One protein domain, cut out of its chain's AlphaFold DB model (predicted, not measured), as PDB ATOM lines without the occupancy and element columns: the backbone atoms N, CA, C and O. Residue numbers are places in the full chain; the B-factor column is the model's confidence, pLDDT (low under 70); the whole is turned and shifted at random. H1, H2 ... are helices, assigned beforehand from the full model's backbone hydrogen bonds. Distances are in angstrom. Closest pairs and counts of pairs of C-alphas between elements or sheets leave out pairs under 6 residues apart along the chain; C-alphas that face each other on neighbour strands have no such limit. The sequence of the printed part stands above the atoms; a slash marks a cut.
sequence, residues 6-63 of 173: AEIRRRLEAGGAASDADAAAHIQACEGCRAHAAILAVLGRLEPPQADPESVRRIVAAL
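This is residues 6 to 63 of the 173 residues of an uncharacterized protein of Acidobacteria bacterium 37-71-11 (UniProt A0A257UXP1). Three helices make a small, loosely built cluster at one end, with H1 and H3 side by side and H2 set crosswise near their first turns, where H2 and H3 form a corner. H3 runs out of this cluster, and a bare loop then folds the chain back into H4, which is held off from the other helices with a gap between H4 and H3. The printed part has 58 residues with four named helices, in the order H1, H2, H3, H4, and no named strand; the class is all helix. The whole is loose, with a radius of gyration of the C-alphas of 13.0 A, and elongated, spanning 37 by 21 by 15 A.

H1, residues 6 to 13, and H3, residues 31 to 43, touch, and their closest C-alphas, those of Leu 12 and Ala 37, are 6.7 A apart. They run the same way at a shallow tilt of 20 degrees. H2, residues 21 to 29, is close to H1 but not clearly touching: the closest C-alphas, those of Ile 8 and Ala 23, are 6.4 A apart, and the lines are about perpendicular at 74 degrees. H2 and H3 touch only at the corner by their tight link, H3 with residues 33 to 37 alone; their closest C-alphas, those of Ile 27 and Cys 33, are 5.1 A apart. Their lines stand at 72 degrees, only just about perpendicular. H4, residues 53 to 62, is apart from H1, H2 and H3. In H1, H2 and H4 every O i to N i+4 pair is within hydrogen-bond range, and in H3 8 of 9 are.

H1 begins at C-alpha 6, at (46.287, 23.724, 45.235), and measures 10.8 A from first to last C-alpha. H2 measures 12.5 A. H3, the longest helix with 13 residues, measures 18.5 A and ends at C-alpha 43, at (37.686, 40.683, 43.104). H4 measures 14.2 A and ends at C-alpha 62, at (26.474, 33.621, 44.220).

The two C-alphas farthest apart are those of Asp 22 and Glu 54, at 37.6 A. Residues 45 to 58, of which 53 to 58 belong to H4, stand free; the body without them has 44 residues and spans 32 by 20 by 15 A. The printed part has no cut. The links H1 to H2, of 7 residues, and H3 to H4, of 9 residues, are short, and no link is long. The mean pLDDT of the printed part is 72.4, and the model's confidence is low, under 70, at residues 16 to 19 and 44 to 63; the mean over H4 is 61.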
ATOM      1  N   ALA A   6      45.900  22.835  44.140       78.69
ATOM      2  CA  ALA A   6      46.287  23.724  45.235       78.69
ATOM      3  C   ALA A   6      47.440  24.665  44.850       78.69
ATOM      4  O   ALA A   6      47.450  25.824  45.255       78.69
ATOM      5  N   GLU A   7      48.386  24.186  44.046       81.75
ATOM      6  CA  GLU A   7      49.533  24.972  43.599       81.75
ATOM      7  C   GLU A   7      49.124  26.042  42.587       81.75
ATOM      8  O   GLU A   7      49.452  27.216  42.744       81.75
ATOM      9  N   ILE A   8      48.294  25.656  41.618       81.44
ATOM     10  CA  ILE A   8      47.761  26.573  40.605       81.44
ATOM     11  C   ILE A   8      46.899  27.664  41.248       81.44
ATOM     12  O   ILE A   8      46.979  28.823  40.848       81.44
ATOM     13  N   ARG A   9      46.122  27.335  42.290       80.88
ATOM     14  CA  ARG A   9      45.363  28.331  43.066       80.88
ATOM     15  C   ARG A   9      46.267  29.337  43.773       80.88
ATOM     16  O   ARG A   9      46.038  30.531  43.637       80.88
ATOM     17  N   ARG A  10      47.334  28.882  44.439       79.31
ATOM     18  CA  ARG A  10      48.300  29.790  45.087       79.31
ATOM     19  C   ARG A  10      48.973  30.728  44.085       79.31
ATOM     20  O   ARG A  10      49.122  31.915  44.356       79.31
ATOM     21  N   ARG A  11      49.335  30.226  42.901       78.31
ATOM     22  CA  ARG A  11      49.900  31.066  41.834       78.31
ATOM     23  C   ARG A  11      48.875  32.021  41.213       78.31
ATOM     24  O   ARG A  11      49.256  33.111  40.795       78.31
ATOM     25  N   LEU A  12      47.598  31.633  41.141       81.75
ATOM     26  CA  LEU A  12      46.501  32.506  40.704       81.75
ATOM     27  C   LEU A  12      46.306  33.672  41.678       81.75
ATOM     28  O   LEU A  12      46.192  34.811  41.237       81.75
ATOM     29  N   GLU A  13      46.324  33.401  42.983       80.38
ATOM     30  CA  GLU A  13      46.216  34.419  44.038       80.38
ATOM     31  C   GLU A  13      47.409  35.389  44.033       80.38
ATOM     32  O   GLU A  13      47.231  36.583  44.254       80.38
ATOM     33  N   ALA A  14      48.609  34.902  43.706       79.88
ATOM     34  CA  ALA A  14      49.801  35.732  43.520       79.88
ATOM     35  C   ALA A  14      49.819  36.517  42.187       79.88
ATOM     36  O   ALA A  14      50.766  37.256  41.928       79.88
ATOM     37  N   GLY A  15      48.813  36.338  41.319       74.31
ATOM     38  CA  GLY A  15      48.709  36.998  40.013       74.31
ATOM     39  C   GLY A  15      49.575  36.396  38.896       74.31
ATOM     40  O   GLY A  15      49.564  36.908  37.782       74.31
ATOM     41  N   GLY A  16      50.307  35.306  39.159       69.06
ATOM     42  CA  GLY A  16      51.302  34.741  38.234       69.06
ATOM     43  C   GLY A  16      50.829  33.550  37.388       69.06
ATOM     44  O   GLY A  16      51.444  33.234  36.373       69.06
ATOM     45  N   ALA A  17      49.740  32.875  37.767       64.06
ATOM     46  CA  ALA A  17      49.304  31.651  37.077       64.06
ATOM     47  C   ALA A  17      48.690  31.875  35.687       64.06
ATOM     48  O   ALA A  17      48.607  30.936  34.906       64.06
ATOM     49  N   ALA A  18      48.219  33.085  35.375       63.62
ATOM     50  CA  ALA A  18      47.611  33.373  34.073       63.62
ATOM     51  C   ALA A  18      48.652  33.579  32.954       63.62
ATOM     52  O   ALA A  18      48.315  33.472  31.780       63.62
ATOM     53  N   SER A  19      49.903  33.870  33.320       66.44
ATOM     54  CA  SER A  19      51.030  34.100  32.406       66.44
ATOM     55  C   SER A  19      51.836  32.838  32.076       66.44
ATOM     56  O   SER A  19      52.713  32.889  31.220       66.44
ATOM     57  N   ASP A  20      51.542  31.716  32.733       80.81
ATOM     58  CA  ASP A  20      52.169  30.419  32.479       80.81
ATOM     59  C   ASP A  20      51.244  29.546  31.610       80.81
ATOM     60  O   ASP A  20      50.065  29.357  31.924       80.81
ATOM     61  N   ALA A  21      51.771  29.031  30.496       78.94
ATOM     62  CA  ALA A  21      51.004  28.285  29.499       78.94
ATOM     63  C   ALA A  21      50.454  26.960  30.056       78.94
ATOM     64  O   ALA A  21      49.313  26.591  29.758       78.94
ATOM     65  N   ASP A  22      51.222  26.283  30.912       80.31
ATOM     66  CA  ASP A  22      50.823  25.002  31.502       80.31
ATOM     67  C   ASP A  22      49.728  25.198  32.563       80.31
ATOM     68  O   ASP A  22      48.732  24.462  32.604       80.31
ATOM     69  N   ALA A  23      49.850  26.251  33.376       79.69
ATOM     70  CA  ALA A  23      48.826  26.634  34.343       79.69
ATOM     71  C   ALA A  23      47.530  27.085  33.645       79.69
ATOM     72  O   ALA A  23      46.437  26.681  34.056       79.69
ATOM     73  N   ALA A  24      47.628  27.849  32.551       82.06
ATOM     74  CA  ALA A  24      46.478  28.256  31.748       82.06
ATOM     75  C   ALA A  24      45.739  27.049  31.143       82.06
ATOM     76  O   ALA A  24      44.510  26.973  31.231       82.06
ATOM     77  N   ALA A  25      46.470  26.068  30.602       84.00
ATOM     78  CA  ALA A  25      45.888  24.834  30.078       84.00
ATOM     79  C   ALA A  25      45.131  24.050  31.167       84.00
ATOM     80  O   ALA A  25      44.001  23.598  30.951       84.00
ATOM     81  N   HIS A  26      45.697  23.954  32.374       84.81
ATOM     82  CA  HIS A  26      45.023  23.313  33.502       84.81
ATOM     83  C   HIS A  26      43.772  24.076  33.961       84.81
ATOM     84  O   HIS A  26      42.752  23.455  34.261       84.81
ATOM     85  N   ILE A  27      43.810  25.411  34.017       83.56
ATOM     86  CA  ILE A  27      42.650  26.239  34.388       83.56
ATOM     87  C   ILE A  27      41.499  26.037  33.396       83.56
ATOM     88  O   ILE A  27      40.341  25.956  33.808       83.56
ATOM     89  N   GLN A  28      41.800  25.901  32.101       85.75
ATOM     90  CA  GLN A  28      40.781  25.608  31.094       85.75
ATOM     91  C   GLN A  28      40.207  24.196  31.246       85.75
ATOM     92  O   GLN A  28      38.998  24.019  31.105       85.75
ATOM     93  N   ALA A  29      41.023  23.204  31.604       84.81
ATOM     94  CA  ALA A  29      40.568  21.827  31.791       84.81
ATOM     95  C   ALA A  29      39.812  21.588  33.118       84.81
ATOM     96  O   ALA A  29      38.910  20.756  33.172       84.81
ATOM     97  N   CYS A  30      40.150  22.310  34.192       84.12
ATOM     98  CA  CYS A  30      39.616  22.084  35.537       84.12
ATOM     99  C   CYS A  30      38.546  23.117  35.922       84.12
ATOM    100  O   CYS A  30      38.855  24.273  36.218       84.12
ATOM    101  N   GLU A  31      37.285  22.683  36.032       79.94
ATOM    102  CA  GLU A  31      36.154  23.546  36.421       79.94
ATOM    103  C   GLU A  31      36.386  24.281  37.754       79.94
ATOM    104  O   GLU A  31      36.058  25.460  37.893       79.94
ATOM    105  N   GLY A  32      37.013  23.611  38.727       80.69
ATOM    106  CA  GLY A  32      37.296  24.178  40.046       80.69
ATOM    107  C   GLY A  32      38.390  25.251  40.059       80.69
ATOM    108  O   GLY A  32      38.382  26.102  40.953       80.69
ATOM    109  N   CYS A  33      39.327  25.218  39.110       79.50
ATOM    110  CA  CYS A  33      40.346  26.258  38.926       79.50
ATOM    111  C   CYS A  33      39.799  27.401  38.063       79.50
ATOM    112  O   CYS A  33      40.043  28.565  38.375       79.50
ATOM    113  N   ARG A  34      38.966  27.086  37.062       81.00
ATOM    114  CA  ARG A  34      38.251  28.066  36.234       81.00
ATOM    115  C   ARG A  34      37.337  28.971  37.059       81.00
ATOM    116  O   ARG A  34      37.408  30.190  36.940       81.00
ATOM    117  N   ALA A  35      36.523  28.385  37.940       79.44
ATOM    118  CA  ALA A  35      35.646  29.144  38.834       79.44
ATOM    119  C   ALA A  35      36.446  30.048  39.787       79.44
ATOM    120  O   ALA A  35      36.070  31.192  40.024       79.44
ATOM    121  N   HIS A  36      37.578  29.557  40.297       81.38
ATOM    122  CA  HIS A  36      38.445  30.318  41.193       81.38
ATOM    123  C   HIS A  36      39.112  31.510  40.483       81.38
ATOM    124  O   HIS A  36      39.083  32.622  41.005       81.38
ATOM    125  N   ALA A  37      39.622  31.314  39.264       81.38
ATOM    126  CA  ALA A  37      40.164  32.394  38.439       81.38
ATOM    127  C   ALA A  37      39.102  33.461  38.108       81.38
ATOM    128  O   ALA A  37      39.384  34.655  38.170       81.38
ATOM    129  N   ALA A  38      37.860  33.048  37.823       79.81
ATOM    130  CA  ALA A  38      36.757  33.976  37.576       79.81
ATOM    131  C   ALA A  38      36.425  34.838  38.808       79.81
ATOM    132  O   ALA A  38      36.205  36.039  38.671       79.81
ATOM    133  N   ILE A  39      36.440  34.252  40.011       79.81
ATOM    134  CA  ILE A  39      36.230  34.986  41.268       79.81
ATOM    135  C   ILE A  39      37.351  36.009  41.483       79.81
ATOM    136  O   ILE A  39      37.057  37.168  41.759       79.81
ATOM    137  N   LEU A  40      38.616  35.617  41.301       80.06
ATOM    138  CA  LEU A  40      39.755  36.533  41.431       80.06
ATOM    139  C   LEU A  40      39.698  37.677  40.411       80.06
ATOM    140  O   LEU A  40      39.982  38.815  40.765       80.06
ATOM    141  N   ALA A  41      39.250  37.418  39.182       79.50
ATOM    142  CA  ALA A  41      39.049  38.461  38.176       79.50
ATOM    143  C   ALA A  41      37.899  39.428  38.523       79.50
ATOM    144  O   ALA A  41      37.894  40.576  38.076       79.50
ATOM    145  N   VAL A  42      36.892  38.987  39.284       75.62
ATOM    146  CA  VAL A  42      35.849  39.875  39.823       75.62
ATOM    147  C   VAL A  42      36.402  40.679  40.997       75.62
ATOM    148  O   VAL A  42      36.252  41.895  41.008       75.62
ATOM    149  N   LEU A  43      37.097  40.030  41.933       72.06
ATOM    150  CA  LEU A  43      37.686  40.683  43.104       72.06
ATOM    151  C   LEU A  43      38.766  41.706  42.727       72.06
ATOM    152  O   LEU A  43      38.787  42.788  43.293       72.06
ATOM    153  N   GLY A  44      39.609  41.415  41.734       68.06
ATOM    154  CA  GLY A  44      40.640  42.339  41.253       68.06
ATOM    155  C   GLY A  44      40.091  43.572  40.527       68.06
ATOM    156  O   GLY A  44      40.818  44.542  40.350       68.06
ATOM    157  N   ARG A  45      38.813  43.553  40.121       66.44
ATOM    158  CA  ARG A  45      38.103  44.719  39.569       66.44
ATOM    159  C   ARG A  45      37.376  45.538  40.635       66.44
ATOM    160  O   ARG A  45      36.855  46.603  40.318       66.44
ATOM    161  N   LEU A  46      37.312  45.043  41.871       63.44
ATOM    162  CA  LEU A  46      36.763  45.784  42.998       63.44
ATOM    163  C   LEU A  46      37.890  46.624  43.598       63.44
ATOM    164  O   LEU A  46      38.731  46.131  44.345       63.44
ATOM    165  N   GLU A  47      37.911  47.903  43.248       53.09
ATOM    166  CA  GLU A  47      38.798  48.879  43.871       53.09
ATOM    167  C   GLU A  47      38.323  49.111  45.320       53.09
ATOM    168  O   GLU A  47      37.140  49.397  45.527       53.09
ATOM    169  N   PRO A  48      39.174  48.929  46.349       58.31
ATOM    170  CA  PRO A  48      38.754  49.097  47.733       58.31
ATOM    171  C   PRO A  48      38.677  50.598  48.035       58.31
ATOM    172  O   PRO A  48      39.701  51.249  48.238       58.31
ATOM    173  N   PRO A  49      37.464  51.169  48.046       58.66
ATOM    174  CA  PRO A  49      36.847  51.479  49.331       58.66
ATOM    175  C   PRO A  49      35.321  51.265  49.321       58.66
ATOM    176  O   PRO A  49      34.642  51.510  48.334       58.66
ATOM    177  N   GLN A  50      34.762  50.885  50.472       52.47
ATOM    178  CA  GLN A  50      33.324  50.645  50.692       52.47
ATOM    179  C   GLN A  50      32.786  49.378  50.013       52.47
ATOM    180  O   GLN A  50      32.014  49.414  49.059       52.47
ATOM    181  N   ALA A  51      33.145  48.226  50.583       58.00
ATOM    182  CA  ALA A  51      32.363  47.016  50.384       58.00
ATOM    183  C   ALA A  51      30.963  47.241  50.976       58.00
ATOM    184  O   ALA A  51      30.738  47.060  52.173       58.00
ATOM    185  N   ASP A  52      30.039  47.686  50.128       60.81
ATOM    186  CA  ASP A  52      28.625  47.773  50.450       60.81
ATOM    187  C   ASP A  52      28.138  46.384  50.929       60.81
ATOM    188  O   ASP A  52      28.317  45.379  50.224       60.81
ATOM    189  N   PRO A  53      27.568  46.272  52.143       59.06
ATOM    190  CA  PRO A  53      27.192  44.990  52.738       59.06
ATOM    191  C   PRO A  53      26.161  44.219  51.905       59.06
ATOM    192  O   PRO A  53      26.072  42.992  52.015       59.06
ATOM    193  N   GLU A  54      25.393  44.903  51.059       61.12
ATOM    194  CA  GLU A  54      24.460  44.261  50.139       61.12
ATOM    195  C   GLU A  54      25.186  43.594  48.957       61.12
ATOM    196  O   GLU A  54      24.875  42.459  48.577       61.12
ATOM    197  N   SER A  55      26.225  44.245  48.438       60.28
ATOM    198  CA  SER A  55      27.125  43.703  47.417       60.28
ATOM    199  C   SER A  55      27.900  42.479  47.924       60.28
ATOM    200  O   SER A  55      27.995  41.466  47.224       60.28
ATOM    201  N   VAL A  56      28.354  42.500  49.184       62.06
ATOM    202  CA  VAL A  56      28.979  41.334  49.835       62.06
ATOM    203  C   VAL A  56      27.998  40.162  49.938       62.06
ATOM    204  O   VAL A  56      28.361  39.035  49.603       62.06
ATOM    205  N   ARG A  57      26.737  40.401  50.330       60.47
ATOM    206  CA  ARG A  57      25.712  39.337  50.372       60.47
ATOM    207  C   ARG A  57      25.451  38.735  49.001       60.47
ATOM    208  O   ARG A  57      25.318  37.518  48.911       60.47
ATOM    209  N   ARG A  58      25.400  39.550  47.944       64.62
ATOM    210  CA  ARG A  58      25.214  39.057  46.570       64.62
ATOM    211  C   ARG A  58      26.364  38.157  46.127       64.62
ATOM    212  O   ARG A  58      26.110  37.093  45.572       64.62
ATOM    213  N   ILE A  59      27.608  38.525  46.433       64.44
ATOM    214  CA  ILE A  59      28.786  37.705  46.109       64.44
ATOM    215  C   ILE A  59      28.784  36.406  46.925       64.44
ATOM    216  O   ILE A  59      28.964  35.327  46.365       64.44
ATOM    217  N   VAL A  60      28.522  36.485  48.231       64.81
ATOM    218  CA  VAL A  60      28.452  35.309  49.114       64.81
ATOM    219  C   VAL A  60      27.317  34.363  48.713       64.81
ATOM    220  O   VAL A  60      27.500  33.151  48.769       64.81
ATOM    221  N   ALA A  61      26.172  34.886  48.268       60.22
ATOM    222  CA  ALA A  61      25.053  34.083  47.778       60.22
ATOM    223  C   ALA A  61      25.320  33.459  46.396       60.22
ATOM    224  O   ALA A  61      24.844  32.360  46.121       60.22
ATOM    225  N   ALA A  62      26.083  34.137  45.533       53.78
ATOM    226  CA  ALA A  62      26.474  33.621  44.220       53.78
ATOM    227  C   ALA A  62      27.583  32.556  44.304       53.78
ATOM    228  O   ALA A  62      27.713  31.711  43.416       53.78
ATOM    229  N   LEU A  63      28.384  32.570  45.372       52.94
ATOM    230  CA  LEU A  63      29.395  31.554  45.624       52.94
ATOM    231  C   LEU A  63      28.723  30.238  46.025       52.94
ATOM    232  O   LEU A  63      28.131  30.108  47.095       52.94
TER     233      LEU A  63